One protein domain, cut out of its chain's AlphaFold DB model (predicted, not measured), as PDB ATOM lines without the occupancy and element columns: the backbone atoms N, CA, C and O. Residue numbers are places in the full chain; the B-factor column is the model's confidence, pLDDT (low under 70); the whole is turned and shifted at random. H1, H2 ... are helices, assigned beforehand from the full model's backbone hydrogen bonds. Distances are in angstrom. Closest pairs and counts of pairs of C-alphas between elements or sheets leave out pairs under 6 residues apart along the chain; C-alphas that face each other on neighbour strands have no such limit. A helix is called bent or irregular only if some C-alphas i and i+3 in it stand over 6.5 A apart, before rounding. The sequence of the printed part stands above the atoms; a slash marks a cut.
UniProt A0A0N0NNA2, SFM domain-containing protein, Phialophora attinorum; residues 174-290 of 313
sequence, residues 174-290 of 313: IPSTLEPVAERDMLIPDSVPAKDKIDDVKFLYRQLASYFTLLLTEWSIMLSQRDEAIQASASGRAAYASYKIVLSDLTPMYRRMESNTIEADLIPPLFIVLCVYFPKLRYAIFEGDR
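This is residues 174 to 290 of the 313 residues of the protein "SFM domain-containing protein" of Phialophora attinorum (UniProt A0A0N0NNA2). What shape would a reader see first? Two long helices, H1 and H3, run side by side in opposite ways, with the short H2 at the turn between them; H4 and H5, two shorter helices, lie off one side of this pair, and residues 174 to 197, with no named element, wind round H1. What is it made of, and how large is it? The printed part has 117 residues with five named helices, in the order H1, H2, H3, H4, H5, and no named strand; its class is all helix. It is only just compact, close to loose, with a radius of gyration of the C-alphas of 15.9 A, and it is elongated, spanning 53 by 34 by 24 A.

What stands beside the longest helix, H1, residues 198 to 224? H3, residues 234 to 258, touches it at a shallow tilt of 16 degrees, and the two run opposite ways. Their closest C-alphas are those of Tyr 205 and Met 257, 5.7 A apart. How does H2, residues 228 to 232, stand to these two? It is close to H1 but not clearly touching, the closest C-alphas being those of Leu 223 and Gln 231, 7.7 A apart. It is also close to H3 but not clearly touching, with the C-alphas of Ile 230 and Gly 236 closest, at 5.6 A. Where are H4, residues 267 to 277, and H5, residues 279 to 288? H4 and H1 are near each other, with 8 pairs of C-alphas within 10 A, while H3 and H4 are apart. H4 and H5 meet only through their link, and H5 is apart from H1, H2 and H3. Are the helices' backbones in order? In H1, H2 and H4 every O i to N i+4 pair is within hydrogen-bond range, against 19 of 21 in H3 and 5 of 6 in H5.

Where do the long helices run? H1 is 39.0 A from C-alpha 198 at (-8.379, 21.606, 4.371) to C-alpha 224 at (-20.938, 21.344, 41.299). H3 is 36.2 A from C-alpha 234 to C-alpha 258, with a kink of 31 degrees near residue 252; it is irregular, but only just: C-alphas 249 and 252 are 6.6 A apart. How long are the others? H2 measures 6.1 A, H4 15.4 A and H5 14.6 A, the last ending with C-alpha 288 at (-3.487, 29.143, 34.712).

How far does it reach? The two C-alphas farthest apart, those of Asp 196 and Ala 229, are 53.3 A apart. Is any link long or cut? The printed part has no cut; the links H1 to H2, H2 to H3 and H4 to H5 are tight, and H3 to H4 is short. Where is confidence low? The mean pLDDT of the printed part is 80.5, and residues 190, 195 and 275 to 290 are under 70.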
ATOM      1  N   ILE A 174     -19.755  16.878  26.079       83.88
ATOM      2  CA  ILE A 174     -20.231  16.572  24.727       83.88
ATOM      3  C   ILE A 174     -19.329  15.461  24.159       83.88
ATOM      4  O   ILE A 174     -18.125  15.687  24.016       83.88
ATOM      5  N   PRO A 175     -19.868  14.270  23.830       80.06
ATOM      6  CA  PRO A 175     -19.064  13.143  23.364       80.06
ATOM      7  C   PRO A 175     -18.575  13.381  21.933       80.06
ATOM      8  O   PRO A 175     -19.383  13.377  20.995       80.06
ATOM      9  N   SER A 176     -17.257  13.543  21.757       83.31
ATOM     10  CA  SER A 176     -16.664  13.824  20.448       83.31
ATOM     11  C   SER A 176     -15.662  12.779  19.949       83.31
ATOM     12  O   SER A 176     -14.923  12.150  20.705       83.31
ATOM     13  N   THR A 177     -15.654  12.635  18.625       83.69
ATOM     14  CA  THR A 177     -14.729  11.835  17.810       83.69
ATOM     15  C   THR A 177     -13.518  12.666  17.349       83.69
ATOM     16  O   THR A 177     -12.648  12.151  16.652       83.69
ATOM     17  N   LEU A 178     -13.465  13.964  17.675       83.88
ATOM     18  CA  LEU A 178     -12.312  14.818  17.385       83.88
ATOM     19  C   LEU A 178     -11.193  14.562  18.395       83.88
ATOM     20  O   LEU A 178     -11.432  14.473  19.597       83.88
ATOM     21  N   GLU A 179      -9.967  14.468  17.889       83.94
ATOM     22  CA  GLU A 179      -8.764  14.342  18.709       83.94
ATOM     23  C   GLU A 179      -8.570  15.626  19.540       83.94
ATOM     24  O   GLU A 179      -8.525  16.712  18.946       83.94
ATOM     25  N   PRO A 180      -8.498  15.534  20.883       82.62
ATOM     26  CA  PRO A 180      -8.325  16.700  21.737       82.62
ATOM     27  C   PRO A 180      -6.939  17.319  21.530       82.62
ATOM     28  O   PRO A 180      -5.929  16.619  21.457       82.62
ATOM     29  N   VAL A 181      -6.899  18.645  21.446       86.31
ATOM     30  CA  VAL A 181      -5.668  19.433  21.311       86.31
ATOM     31  C   VAL A 181      -5.136  19.768  22.707       86.31
ATOM     32  O   VAL A 181      -5.921  20.004  23.621       86.31
ATOM     33  N   ALA A 182      -3.813  19.787  22.887       80.62
ATOM     34  CA  ALA A 182      -3.191  20.197  24.147       80.62
ATOM     35  C   ALA A 182      -3.413  21.696  24.418       80.62
ATOM     36  O   ALA A 182      -3.410  22.493  23.484       80.62
ATOM     37  N   GLU A 183      -3.540  22.101  25.684       77.19
ATOM     38  CA  GLU A 183      -3.959  23.463  26.076       77.19
ATOM     39  C   GLU A 183      -3.104  24.586  25.467       77.19
ATOM     40  O   GLU A 183      -3.644  25.574  24.968       77.19
ATOM     41  N   ARG A 184      -1.781  24.389  25.388       71.62
ATOM     42  CA  ARG A 184      -0.841  25.305  24.710       71.62
ATOM     43  C   ARG A 184      -1.185  25.559  23.229       71.62
ATOM     44  O   ARG A 184      -0.979  26.657  22.723       71.62
ATOM     45  N   ASP A 185      -1.729  24.544  22.557       74.88
ATOM     46  CA  ASP A 185      -2.033  24.508  21.125       74.88
ATOM     47  C   ASP A 185      -3.532  24.793  20.860       74.88
ATOM     48  O   ASP A 185      -3.961  24.883  19.710       74.88
ATOM     49  N   MET A 186      -4.345  24.982  21.911       75.06
ATOM     50  CA  MET A 186      -5.766  25.367  21.834       75.06
ATOM     51  C   MET A 186      -5.981  26.864  21.558       75.06
ATOM     52  O   MET A 186      -7.121  27.310  21.414       75.06
ATOM     53  N   LEU A 187      -4.902  27.647  21.467       74.62
ATOM     54  CA  LEU A 187      -4.949  29.049  21.066       74.62
ATOM     55  C   LEU A 187      -5.458  29.175  19.624       74.62
ATOM     56  O   LEU A 187      -4.755  28.870  18.661       74.62
ATOM     57  N   ILE A 188      -6.692  29.661  19.492       72.12
ATOM     58  CA  ILE A 188      -7.285  30.021  18.204       72.12
ATOM     59  C   ILE A 188      -6.396  31.118  17.576       72.12
ATOM     60  O   ILE A 188      -6.097  32.100  18.263       72.12
ATOM     61  N   PRO A 189      -5.938  30.961  16.316       71.00
ATOM     62  CA  PRO A 189      -5.104  31.962  15.641       71.00
ATOM     63  C   PRO A 189      -5.838  33.303  15.476       71.00
ATOM     64  O   PRO A 189      -7.045  33.372  15.667       71.00
ATOM     65  N   ASP A 190      -5.131  34.371  15.086       67.81
ATOM     66  CA  ASP A 190      -5.722  35.708  14.850       67.81
ATOM     67  C   ASP A 190      -6.230  35.934  13.411       67.81
ATOM     68  O   ASP A 190      -6.882  36.940  13.125       67.81
ATOM     69  N   SER A 191      -6.024  34.965  12.515       71.50
ATOM     70  CA  SER A 191      -6.650  34.909  11.190       71.50
ATOM     71  C   SER A 191      -7.363  33.574  10.943       71.50
ATOM     72  O   SER A 191      -6.902  32.513  11.363       71.50
ATOM     73  N   VAL A 192      -8.489  33.622  10.222       71.56
ATOM     74  CA  VAL A 192      -9.171  32.415   9.727       71.56
ATOM     75  C   VAL A 192      -8.284  31.746   8.661       71.56
ATOM     76  O   VAL A 192      -7.837  32.445   7.746       71.56
ATOM     77  N   PRO A 193      -8.035  30.422   8.725       73.62
ATOM     78  CA  PRO A 193      -7.292  29.705   7.692       73.62
ATOM     79  C   PRO A 193      -7.912  29.859   6.298       73.62
ATOM     80  O   PRO A 193      -9.132  29.925   6.142       73.62
ATOM     81  N   ALA A 194      -7.070  29.887   5.263       72.75
ATOM     82  CA  ALA A 194      -7.532  29.955   3.879       72.75
ATOM     83  C   ALA A 194      -8.375  28.718   3.516       72.75
ATOM     84  O   ALA A 194      -7.996  27.595   3.851       72.75
ATOM     85  N   LYS A 195      -9.486  28.920   2.787       67.44
ATOM     86  CA  LYS A 195     -10.462  27.862   2.442       67.44
ATOM     87  C   LYS A 195      -9.827  26.664   1.707       67.44
ATOM     88  O   LYS A 195     -10.328  25.551   1.824       67.44
ATOM     89  N   ASP A 196      -8.707  26.877   1.015       71.00
ATOM     90  CA  ASP A 196      -7.982  25.852   0.248       71.00
ATOM     91  C   ASP A 196      -7.161  24.888   1.129       71.00
ATOM     92  O   ASP A 196      -6.786  23.798   0.693       71.00
ATOM     93  N   LYS A 197      -6.877  25.262   2.384       80.62
ATOM     94  CA  LYS A 197      -6.077  24.467   3.321       80.62
ATOM     95  C   LYS A 197      -6.963  23.633   4.240       80.62
ATOM     96  O   LYS A 197      -7.184  23.955   5.406       80.62
ATOM     97  N   ILE A 198      -7.449  22.522   3.695       79.31
ATOM     98  CA  ILE A 198      -8.379  21.606   4.371       79.31
ATOM     99  C   ILE A 198      -7.842  21.129   5.737       79.31
ATOM    100  O   ILE A 198      -8.620  20.984   6.679       79.31
ATOM    101  N   ASP A 199      -6.534  20.904   5.872       83.06
ATOM    102  CA  ASP A 199      -5.946  20.402   7.121       83.06
ATOM    103  C   ASP A 199      -5.801  21.486   8.205       83.06
ATOM    104  O   ASP A 199      -6.092  21.205   9.368       83.06
ATOM    105  N   ASP A 200      -5.507  22.740   7.836       82.25
ATOM    106  CA  ASP A 200      -5.548  23.887   8.761       82.25
ATOM    107  C   ASP A 200      -6.986  24.110   9.286       82.25
ATOM    108  O   ASP A 200      -7.190  24.417  10.461       82.25
ATOM    109  N   VAL A 201      -8.004  23.903   8.438       81.12
ATOM    110  CA  VAL A 201      -9.427  24.004   8.822       81.12
ATOM    111  C   VAL A 201      -9.849  22.856   9.753       81.12
ATOM    112  O   VAL A 201     -10.516  23.101  10.759       81.12
ATOM    113  N   LYS A 202      -9.413  21.612   9.493       84.94
ATOM    114  CA  LYS A 202      -9.599  20.483  10.431       84.94
ATOM    115  C   LYS A 202      -8.936  20.761  11.779       84.94
ATOM    116  O   LYS A 202      -9.515  20.447  12.820       84.94
ATOM    117  N   PHE A 203      -7.728  21.325  11.771       86.31
ATOM    118  CA  PHE A 203      -7.012  21.684  12.993       86.31
ATOM    119  C   PHE A 203      -7.770  22.756  13.781       86.31
ATOM    120  O   PHE A 203      -8.015  22.560  14.970       86.31
ATOM    121  N   LEU A 204      -8.274  23.803  13.115       84.75
ATOM    122  CA  LEU A 204      -9.150  24.801  13.735       84.75
ATOM    123  C   LEU A 204     -10.392  24.161  14.379       84.75
ATOM    124  O   LEU A 204     -10.729  24.498  15.511       84.75
ATOM    125  N   TYR A 205     -11.062  23.208  13.722       87.44
ATOM    126  CA  TYR A 205     -12.200  22.506  14.333       87.44
ATOM    127  C   TYR A 205     -11.808  21.699  15.580       87.44
ATOM    128  O   TYR A 205     -12.568  21.676  16.548       87.44
ATOM    129  N   ARG A 206     -10.619  21.083  15.602       88.62
ATOM    130  CA  ARG A 206     -10.085  20.411  16.801       88.62
ATOM    131  C   ARG A 206      -9.776  21.411  17.922       88.62
ATOM    132  O   ARG A 206     -10.142  21.147  19.067       88.62
ATOM    133  N   GLN A 207      -9.177  22.565  17.610       87.06
ATOM    134  CA  GLN A 207      -8.940  23.647  18.576       87.06
ATOM    135  C   GLN A 207     -10.258  24.161  19.175       87.06
ATOM    136  O   GLN A 207     -10.405  24.199  20.394       87.06
ATOM    137  N   LEU A 208     -11.244  24.481  18.329       85.31
ATOM    138  CA  LEU A 208     -12.571  24.954  18.739       85.31
ATOM    139  C   LEU A 208     -13.298  23.925  19.615       85.31
ATOM    140  O   LEU A 208     -13.787  24.271  20.690       85.31
ATOM    141  N   ALA A 209     -13.342  22.660  19.190       88.06
ATOM    142  CA  ALA A 209     -13.953  21.581  19.964       88.06
ATOM    143  C   ALA A 209     -13.262  21.382  21.324       88.06
ATOM    144  O   ALA A 209     -13.941  21.197  22.332       88.06
ATOM    145  N   SER A 210     -11.932  21.478  21.376       86.31
ATOM    146  CA  SER A 210     -11.173  21.377  22.630       86.31
ATOM    147  C   SER A 210     -11.455  22.572  23.550       86.31
ATOM    148  O   SER A 210     -11.750  22.379  24.728       86.31
ATOM    149  N   TYR A 211     -11.476  23.798  23.012       84.56
ATOM    150  CA  TYR A 211     -11.763  25.025  23.769       84.56
ATOM    151  C   TYR A 211     -13.171  25.020  24.371       84.56
ATOM    152  O   TYR A 211     -13.344  25.268  25.565       84.56
ATOM    153  N   PHE A 212     -14.186  24.675  23.574       86.69
ATOM    154  CA  PHE A 212     -15.548  24.535  24.083       86.69
ATOM    155  C   PHE A 212     -15.671  23.383  25.085       86.69
ATOM    156  O   PHE A 212     -16.447  23.503  26.030       86.69
ATOM    157  N   THR A 213     -14.914  22.292  24.921       88.94
ATOM    158  CA  THR A 213     -14.908  21.187  25.890       88.94
ATOM    159  C   THR A 213     -14.395  21.668  27.244       88.94
ATOM    160  O   THR A 213     -15.089  21.460  28.236       88.94
ATOM    161  N   LEU A 214     -13.258  22.375  27.271       85.88
ATOM    162  CA  LEU A 214     -12.670  22.959  28.483       85.88
ATOM    163  C   LEU A 214     -13.633  23.951  29.157       85.88
ATOM    164  O   LEU A 214     -13.891  23.859  30.354       85.88
ATOM    165  N   LEU A 215     -14.234  24.866  28.390       86.69
ATOM    166  CA  LEU A 215     -15.190  25.840  28.931       86.69
ATOM    167  C   LEU A 215     -16.417  25.158  29.562       86.69
ATOM    168  O   LEU A 215     -16.894  25.586  30.616       86.69
ATOM    169  N   LEU A 216     -16.931  24.093  28.940       90.31
ATOM    170  CA  LEU A 216     -18.074  23.342  29.458       90.31
ATOM    171  C   LEU A 216     -17.702  22.483  30.674       90.31
ATOM    172  O   LEU A 216     -18.514  22.394  31.597       90.31
ATOM    173  N   THR A 217     -16.500  21.894  30.725       88.75
ATOM    174  CA  THR A 217     -16.023  21.195  31.931       88.75
ATOM    175  C   THR A 217     -15.868  22.166  33.092       88.75
ATOM    176  O   THR A 217     -16.457  21.918  34.144       88.75
ATOM    177  N   GLU A 218     -15.205  23.308  32.894       88.75
ATOM    178  CA  GLU A 218     -15.050  24.342  33.926       88.75
ATOM    179  C   GLU A 218     -16.399  24.874  34.420       88.75
ATOM    180  O   GLU A 218     -16.627  24.983  35.625       88.75
ATOM    181  N   TRP A 219     -17.352  25.129  33.518       91.06
ATOM    182  CA  TRP A 219     -18.698  25.539  33.926       91.06
ATOM    183  C   TRP A 219     -19.417  24.437  34.721       91.06
ATOM    184  O   TRP A 219     -20.074  24.738  35.720       91.06
ATOM    185  N   SER A 220     -19.261  23.163  34.348       91.50
ATOM    186  CA  SER A 220     -19.845  22.053  35.112       91.50
ATOM    187  C   SER A 220     -19.240  21.917  36.518       91.50
ATOM    188  O   SER A 220     -19.988  21.755  37.483       91.50
ATOM    189  N   ILE A 221     -17.921  22.097  36.650       88.56
ATOM    190  CA  ILE A 221     -17.188  22.098  37.925       88.56
ATOM    191  C   ILE A 221     -17.649  23.278  38.798       88.56
ATOM    192  O   ILE A 221     -18.029  23.095  39.956       88.56
ATOM    193  N   MET A 222     -17.733  24.481  38.223       89.06
ATOM    194  CA  MET A 222     -18.240  25.700  38.872       89.06
ATOM    195  C   MET A 222     -19.720  25.633  39.277       89.06
ATOM    196  O   MET A 222     -20.179  26.447  40.085       89.06
ATOM    197  N   LEU A 223     -20.502  24.715  38.700       89.06
ATOM    198  CA  LEU A 223     -21.865  24.421  39.146       89.06
ATOM    199  C   LEU A 223     -21.866  23.409  40.299       89.06
ATOM    200  O   LEU A 223     -22.610  23.619  41.255       89.06
ATOM    201  N   SER A 224     -21.022  22.370  40.248       89.12
ATOM    202  CA  SER A 224     -20.938  21.344  41.299       89.12
ATOM    203  C   SER A 224     -20.262  21.815  42.589       89.12
ATOM    204  O   SER A 224     -20.591  21.309  43.654       89.12
ATOM    205  N   GLN A 225     -19.340  22.782  42.516       90.94
ATOM    206  CA  GLN A 225     -18.635  23.341  43.683       90.94
ATOM    207  C   GLN A 225     -19.486  24.298  44.540       90.94
ATOM    208  O   GLN A 225     -19.028  24.757  45.582       90.94
ATOM    209  N   ARG A 226     -20.708  24.646  44.112       87.38
ATOM    210  CA  ARG A 226     -21.602  25.545  44.866       87.38
ATOM    211  C   ARG A 226     -22.253  24.804  46.026       87.38
ATOM    212  O   ARG A 226     -22.635  23.650  45.857       87.38
ATOM    213  N   ASP A 227     -22.501  25.498  47.133       90.62
ATOM    214  CA  ASP A 227     -23.243  24.946  48.272       90.62
ATOM    215  C   ASP A 227     -24.589  24.340  47.847       90.62
ATOM    216  O   ASP A 227     -25.320  24.921  47.036       90.62
ATOM    217  N   GLU A 228     -24.969  23.211  48.447       88.00
ATOM    218  CA  GLU A 228     -26.209  22.484  48.128       88.00
ATOM    219  C   GLU A 228     -27.463  23.373  48.244       88.00
ATOM    220  O   GLU A 228     -28.368  23.306  47.408       88.00
ATOM    221  N   ALA A 229     -27.484  24.290  49.218       87.62
ATOM    222  CA  ALA A 229     -28.546  25.283  49.383       87.62
ATOM    223  C   ALA A 229     -28.671  26.231  48.171       87.62
ATOM    224  O   ALA A 229     -29.778  26.587  47.757       87.62
ATOM    225  N   ILE A 230     -27.543  26.610  47.560       88.69
ATOM    226  CA  ILE A 230     -27.504  27.440  46.351       88.69
ATOM    227  C   ILE A 230     -27.892  26.601  45.129       88.69
ATOM    228  O   ILE A 230     -28.637  27.101  44.282       88.69
ATOM    229  N   GLN A 231     -27.471  25.335  45.043       88.56
ATOM    230  CA  GLN A 231     -27.872  24.427  43.959       88.56
ATOM    231  C   GLN A 231     -29.395  24.192  43.935       88.56
ATOM    232  O   GLN A 231     -30.017  24.293  42.877       88.56
ATOM    233  N   ALA A 232     -30.014  23.960  45.099       89.69
ATOM    234  CA  ALA A 232     -31.461  23.770  45.240       89.69
ATOM    235  C   ALA A 232     -32.285  25.055  44.989       89.69
ATOM    236  O   ALA A 232     -33.470  24.989  44.627       89.69
ATOM    237  N   SER A 233     -31.666  26.231  45.156       94.12
ATOM    238  CA  SER A 233     -32.305  27.530  44.919       94.12
ATOM    239  C   SER A 233     -32.842  27.670  43.486       94.12
ATOM    240  O   SER A 233     -32.417  26.981  42.555       94.12
ATOM    241  N   ALA A 234     -33.772  28.606  43.279       92.44
ATOM    242  CA  ALA A 234     -34.287  28.905  41.941       92.44
ATOM    243  C   ALA A 234     -33.172  29.340  40.967       92.44
ATOM    244  O   ALA A 234     -33.197  28.954  39.801       92.44
ATOM    245  N   SER A 235     -32.166  30.077  41.456       91.31
ATOM    246  CA  SER A 235     -31.015  30.528  40.660       91.31
ATOM    247  C   SER A 235     -30.084  29.371  40.277       91.31
ATOM    248  O   SER A 235     -29.691  29.252  39.116       91.31
ATOM    249  N   GLY A 236     -29.788  28.461  41.214       90.31
ATOM    250  CA  GLY A 236     -28.975  27.267  40.950       90.31
ATOM    251  C   GLY A 236     -29.620  26.341  39.921       90.31
ATOM    252  O   GLY A 236     -28.989  25.982  38.922       90.31
ATOM    253  N   ARG A 237     -30.913  26.043  40.096       92.56
ATOM    254  CA  ARG A 237     -31.693  25.245  39.137       92.56
ATOM    255  C   ARG A 237     -31.793  25.906  37.762       92.56
ATOM    256  O   ARG A 237     -31.647  25.207  36.762       92.56
ATOM    257  N   ALA A 238     -31.979  27.226  37.694       94.56
ATOM    258  CA  ALA A 238     -31.972  27.960  36.429       94.56
ATOM    259  C   ALA A 238     -30.601  27.890  35.732       94.56
ATOM    260  O   ALA A 238     -30.540  27.578  34.546       94.56
ATOM    261  N   ALA A 239     -29.497  28.088  36.460       92.50
ATOM    262  CA  ALA A 239     -28.148  28.015  35.897       92.50
ATOM    263  C   ALA A 239     -27.807  26.616  35.347       92.50
ATOM    264  O   ALA A 239     -27.234  26.502  34.263       92.50
ATOM    265  N   TYR A 240     -28.202  25.551  36.052       92.94
ATOM    266  CA  TYR A 240     -28.024  24.171  35.589       92.94
ATOM    267  C   TYR A 240     -28.941  23.814  34.404       92.94
ATOM    268  O   TYR A 240     -28.530  23.078  33.503       92.94
ATOM    269  N   ALA A 241     -30.159  24.365  34.353       94.88
ATOM    270  CA  ALA A 241     -31.026  24.248  33.181       94.88
ATOM    271  C   ALA A 241     -30.408  24.939  31.952       94.88
ATOM    272  O   ALA A 241     -30.330  24.318  30.895       94.88
ATOM    273  N   SER A 242     -29.880  26.161  32.100       95.19
ATOM    274  CA  SER A 242     -29.159  26.861  31.027       95.19
ATOM    275  C   SER A 242     -27.942  26.075  30.533       95.19
ATOM    276  O   SER A 242     -27.749  25.959  29.326       95.19
ATOM    277  N   TYR A 243     -27.158  25.473  31.436       94.00
ATOM    278  CA  TYR A 243     -26.046  24.591  31.061       94.00
ATOM    279  C   TYR A 243     -26.514  23.401  30.204       94.00
ATOM    280  O   TYR A 243     -25.933  23.130  29.155       94.00
ATOM    281  N   LYS A 244     -27.612  22.730  30.586       93.69
ATOM    282  CA  LYS A 244     -28.190  21.629  29.793       93.69
ATOM    283  C   LYS A 244     -28.670  22.062  28.407       93.69
ATOM    284  O   LYS A 244     -28.458  21.314  27.457       93.69
ATOM    285  N   ILE A 245     -29.280  23.243  28.291       94.06
ATOM    286  CA  ILE A 245     -29.719  23.806  27.004       94.06
ATOM    287  C   ILE A 245     -28.497  24.064  26.107       94.06
ATOM    288  O   ILE A 245     -28.457  23.613  24.967       94.06
ATOM    289  N   VAL A 246     -27.439  24.678  26.648       93.88
ATOM    290  CA  VAL A 246     -26.193  24.905  25.899       93.88
ATOM    291  C   VAL A 246     -25.548  23.587  25.445       93.88
ATOM    292  O   VAL A 246     -25.058  23.512  24.319       93.88
ATOM    293  N   LEU A 247     -25.589  22.518  26.252       92.25
ATOM    294  CA  LEU A 247     -25.126  21.194  25.816       92.25
ATOM    295  C   LEU A 247     -25.945  20.640  24.638       92.25
ATOM    296  O   LEU A 247     -25.352  20.139  23.676       92.25
ATOM    297  N   SER A 248     -27.282  20.724  24.678       90.50
ATOM    298  CA  SER A 248     -28.117  20.258  23.560       90.50
ATOM    299  C   SER A 248     -27.905  21.080  22.289       90.50
ATOM    300  O   SER A 248     -27.856  20.501  21.205       90.50
ATOM    301  N   ASP A 249     -27.698  22.391  22.422       90.88
ATOM    302  CA  ASP A 249     -27.550  23.315  21.293       90.88
ATOM    303  C   ASP A 249     -26.159  23.219  20.640       90.88
ATOM    304  O   ASP A 249     -26.033  23.313  19.417       90.88
ATOM    305  N   LEU A 250     -25.104  22.960  21.425       89.50
ATOM    306  CA  LEU A 250     -23.742  22.773  20.906       89.50
ATOM    307  C   LEU A 250     -23.487  21.361  20.358       89.50
ATOM    308  O   LEU A 250     -22.671  21.205  19.449       89.50
ATOM    309  N   THR A 251     -24.192  20.331  20.835       89.75
ATOM    310  CA  THR A 251     -24.062  18.950  20.323       89.75
ATOM    311  C   THR A 251     -24.127  18.842  18.783       89.75
ATOM    312  O   THR A 251     -23.219  18.238  18.200       89.75
ATOM    313  N   PRO A 252     -25.113  19.425  18.063       89.56
ATOM    314  CA  PRO A 252     -25.133  19.385  16.598       89.56
ATOM    315  C   PRO A 252     -23.969  20.153  15.950       89.56
ATOM    316  O   PRO A 252     -23.533  19.770  14.865       89.56
ATOM    317  N   MET A 253     -23.419  21.188  16.597       86.62
ATOM    318  CA  MET A 253     -22.228  21.894  16.107       86.62
ATOM    319  C   MET A 253     -20.992  20.986  16.152       86.62
ATOM    320  O   MET A 253     -20.273  20.901  15.159       86.62
ATOM    321  N   TYR A 254     -20.788  20.235  17.240       88.75
ATOM    322  CA  TYR A 254     -19.715  19.232  17.324       88.75
ATOM    323  C   TYR A 254     -19.844  18.166  16.234       88.75
ATOM    324  O   TYR A 254     -18.852  17.832  15.589       88.75
ATOM    325  N   ARG A 255     -21.064  17.691  15.944       88.38
ATOM    326  CA  ARG A 255     -21.290  16.756  14.827       88.38
ATOM    327  C   ARG A 255     -20.930  17.353  13.463       88.38
ATOM    328  O   ARG A 255     -20.388  16.630  12.635       88.38
ATOM    329  N   ARG A 256     -21.173  18.652  13.238       87.94
ATOM    330  CA  ARG A 256     -20.765  19.357  12.004       87.94
ATOM    331  C   ARG A 256     -19.250  19.589  11.917       87.94
ATOM    332  O   ARG A 256     -18.707  19.539  10.814       87.94
ATOM    333  N   MET A 257     -18.575  19.820  13.049       87.88
ATOM    334  CA  MET A 257     -17.105  19.873  13.126       87.88
ATOM    335  C   MET A 257     -16.490  18.504  12.791       87.88
ATOM    336  O   MET A 257     -15.590  18.427  11.961       87.88
ATOM    337  N   GLU A 258     -17.028  17.416  13.354       86.94
ATOM    338  CA  GLU A 258     -16.605  16.034  13.063       86.94
ATOM    339  C   GLU A 258     -16.734  15.663  11.579       86.94
ATOM    340  O   GLU A 258     -15.831  15.050  11.011       86.94
ATOM    341  N   SER A 259     -17.840  16.042  10.933       84.56
ATOM    342  CA  SER A 259     -18.058  15.786   9.506       84.56
ATOM    343  C   SER A 259     -17.333  16.768   8.579       84.56
ATOM    344  O   SER A 259     -17.343  16.556   7.369       84.56
ATOM    345  N   ASN A 260     -16.698  17.820   9.110       80.94
ATOM    346  CA  ASN A 260     -16.140  18.949   8.351       80.94
ATOM    347  C   ASN A 260     -17.171  19.662   7.447       80.94
ATOM    348  O   ASN A 260     -16.805  20.274   6.446       80.94
ATOM    349  N   THR A 261     -18.462  19.605   7.792       80.88
ATOM    350  CA  THR A 261     -19.567  20.182   6.996       80.88
ATOM    351  C   THR A 261     -20.081  21.507   7.566       80.88
ATOM    352  O   THR A 261     -21.267  21.815   7.438       80.88
ATOM    353  N   ILE A 262     -19.235  22.273   8.258       79.94
ATOM    354  CA  ILE A 262     -19.576  23.648   8.639       79.94
ATOM    355  C   ILE A 262     -19.471  24.532   7.398       79.94
ATOM    356  O   ILE A 262     -18.482  24.494   6.670       79.94
ATOM    357  N   GLU A 263     -20.512  25.327   7.159       78.31
ATOM    358  CA  GLU A 263     -20.539  26.311   6.082       78.31
ATOM    359  C   GLU A 263     -19.396  27.312   6.279       78.31
ATOM    360  O   GLU A 263     -19.254  27.913   7.345       78.31
ATOM    361  N   ALA A 264     -18.579  27.506   5.243       71.00
ATOM    362  CA  ALA A 264     -17.350  28.295   5.333       71.00
ATOM    363  C   ALA A 264     -17.580  29.776   5.700       71.00
ATOM    364  O   ALA A 264     -16.636  30.465   6.077       71.00
ATOM    365  N   ASP A 265     -18.824  30.250   5.611       79.44
ATOM    366  CA  ASP A 265     -19.225  31.619   5.931       79.44
ATOM    367  C   ASP A 265     -19.727  31.761   7.388       79.44
ATOM    368  O   ASP A 265     -19.851  32.876   7.890       79.44
ATOM    369  N   LEU A 266     -19.922  30.644   8.110       79.19
ATOM    370  CA  LEU A 266     -20.163  30.615   9.564       79.19
ATOM    371  C   LEU A 266     -18.861  30.630  10.382       79.19
ATOM    372  O   LEU A 266     -18.878  31.005  11.555       79.19
ATOM    373  N   ILE A 267     -17.727  30.260   9.775       78.62
ATOM    374  CA  ILE A 267     -16.419  30.241  10.447       78.62
ATOM    375  C   ILE A 267     -15.978  31.662  10.865       78.62
ATOM    376  O   ILE A 267     -15.633  31.828  12.036       78.62
ATOM    377  N   PRO A 268     -16.033  32.709  10.008       80.06
ATOM    378  CA  PRO A 268     -15.607  34.052  10.406       80.06
ATOM    379  C   PRO A 268     -16.455  34.682  11.532       80.06
ATOM    380  O   PRO A 268     -15.857  35.248  12.446       80.06
ATOM    381  N   PRO A 269     -17.800  34.567  11.564       81.44
ATOM    382  CA  PRO A 269     -18.596  35.013  12.710       81.44
ATOM    383  C   PRO A 269     -18.238  34.310  14.025       81.44
ATOM    384  O   PRO A 269     -18.049  34.986  15.035       81.44
ATOM    385  N   LEU A 270     -18.094  32.976  14.026       75.69
ATOM    386  CA  LEU A 270     -17.686  32.215  15.219       75.69
ATOM    387  C   LEU A 270     -16.310  32.664  15.725       75.69
ATOM    388  O   LEU A 270     -16.107  32.861  16.923       75.69
ATOM    389  N   PHE A 271     -15.388  32.873  14.792       75.88
ATOM    390  CA  PHE A 271     -14.043  33.353  15.053       75.88
ATOM    391  C   PHE A 271     -14.030  34.766  15.655       75.88
ATOM    392  O   PHE A 271     -13.376  34.992  16.669       75.88
ATOM    393  N   ILE A 272     -14.805  35.703  15.097       76.00
ATOM    394  CA  ILE A 272     -14.968  37.056  15.652       76.00
ATOM    395  C   ILE A 272     -15.539  36.985  17.070       76.00
ATOM    396  O   ILE A 272     -15.011  37.639  17.967       76.00
ATOM    397  N   VAL A 273     -16.575  36.171  17.307       76.12
ATOM    398  CA  VAL A 273     -17.151  36.008  18.652       76.12
ATOM    399  C   VAL A 273     -16.095  35.511  19.644       76.12
ATOM    400  O   VAL A 273     -15.978  36.058  20.739       76.12
ATOM    401  N   LEU A 274     -15.282  34.526  19.262       73.25
ATOM    402  CA  LEU A 274     -14.264  33.962  20.147       73.25
ATOM    403  C   LEU A 274     -13.093  34.922  20.399       73.25
ATOM    404  O   LEU A 274     -12.779  35.215  21.554       73.25
ATOM    405  N   CYS A 275     -12.496  35.470  19.342       69.19
ATOM    406  CA  CYS A 275     -11.308  36.314  19.443       69.19
ATOM    407  C   CYS A 275     -11.606  37.714  20.012       69.19
ATOM    408  O   CYS A 275     -10.782  38.256  20.748       69.19
ATOM    409  N   VAL A 276     -12.780  38.300  19.729       66.94
ATOM    410  CA  VAL A 276     -13.130  39.666  20.175       66.94
ATOM    411  C   VAL A 276     -13.766  39.696  21.567       66.94
ATOM    412  O   VAL A 276     -13.479  40.614  22.335       66.94
ATOM    413  N   TYR A 277     -14.604  38.716  21.931       65.19
ATOM    414  CA  TYR A 277     -15.347  38.755  23.202       65.19
ATOM    415  C   TYR A 277     -14.680  37.970  24.337       65.19
ATOM    416  O   TYR A 277     -14.961  38.254  25.504       65.19
ATOM    417  N   PHE A 278     -13.741  37.063  24.040       65.38
ATOM    418  CA  PHE A 278     -12.988  36.322  25.058       65.38
ATOM    419  C   PHE A 278     -11.461  36.586  25.097       65.38
ATOM    420  O   PHE A 278     -10.710  35.683  25.480       65.38
ATOM    421  N   PRO A 279     -10.944  37.813  24.840       60.06
ATOM    422  CA  PRO A 279      -9.504  38.079  24.905       60.06
ATOM    423  C   PRO A 279      -8.943  37.833  26.313       60.06
ATOM    424  O   PRO A 279      -7.809  37.393  26.463       60.06
ATOM    425  N   LYS A 280      -9.751  38.030  27.365       52.16
ATOM    426  CA  LYS A 280      -9.351  37.742  28.752       52.16
ATOM    427  C   LYS A 280      -9.129  36.252  29.033       52.16
ATOM    428  O   LYS A 280      -8.296  35.945  29.874       52.16
ATOM    429  N   LEU A 281      -9.813  35.337  28.339       53.69
ATOM    430  CA  LEU A 281      -9.586  33.893  28.503       53.69
ATOM    431  C   LEU A 281      -8.313  33.427  27.796       53.69
ATOM    432  O   LEU A 281      -7.614  32.573  28.330       53.69
ATOM    433  N   ARG A 282      -7.939  34.067  26.679       57.19
ATOM    434  CA  ARG A 282      -6.625  33.875  26.046       57.19
ATOM    435  C   ARG A 282      -5.470  34.186  27.008       57.19
ATOM    436  O   ARG A 282      -4.492  33.448  27.032       57.19
ATOM    437  N   TYR A 283      -5.608  35.225  27.837       54.62
ATOM    438  CA  TYR A 283      -4.657  35.510  28.919       54.62
ATOM    439  C   TYR A 283      -4.835  34.596  30.142       54.62
ATOM    440  O   TYR A 283      -3.842  34.195  30.732       54.62
ATOM    441  N   ALA A 284      -6.064  34.226  30.515       55.69
ATOM    442  CA  ALA A 284      -6.310  33.388  31.693       55.69
ATOM    443  C   ALA A 284      -5.802  31.945  31.536       55.69
ATOM    444  O   ALA A 284      -5.307  31.389  32.509       55.69
ATOM    445  N   ILE A 285      -5.859  31.360  30.333       56.78
ATOM    446  CA  ILE A 285      -5.224  30.060  30.039       56.78
ATOM    447  C   ILE A 285      -3.698  30.184  30.213       56.78
ATOM    448  O   ILE A 285      -3.081  29.370  30.891       56.78
ATOM    449  N   PHE A 286      -3.107  31.276  29.717       50.44
ATOM    450  CA  PHE A 286      -1.678  31.584  29.863       50.44
ATOM    451  C   PHE A 286      -1.250  31.938  31.311       50.44
ATOM    452  O   PHE A 286      -0.071  31.876  31.650       50.44
ATOM    453  N   GLU A 287      -2.186  32.315  32.189       50.44
ATOM    454  CA  GLU A 287      -1.941  32.525  33.627       50.44
ATOM    455  C   GLU A 287      -2.310  31.318  34.507       50.44
ATOM    456  O   GLU A 287      -1.810  31.222  35.631       50.44
ATOM    457  N   GLY A 288      -3.144  30.393  34.023       49.69
ATOM    458  CA  GLY A 288      -3.487  29.143  34.712       49.69
ATOM    459  C   GLY A 288      -2.265  28.254  34.941       49.69
ATOM    460  O   GLY A 288      -2.104  27.698  36.027       49.69
ATOM    461  N   ASP A 289      -1.345  28.266  33.978       46.12
ATOM    462  CA  ASP A 289      -0.023  27.621  34.012       46.12
ATOM    463  C   ASP A 289       0.869  28.136  35.170       46.12
ATOM    464  O   ASP A 289       1.763  27.449  35.653       46.12
ATOM    465  N   ARG A 290       0.582  29.336  35.707       41.41
ATOM    466  CA  ARG A 290       1.225  29.871  36.927       41.41
ATOM    467  C   ARG A 290       0.488  29.547  38.233       41.41
ATOM    468  O   ARG A 290       0.992  29.898  39.298       41.41
TER     469      ARG A 290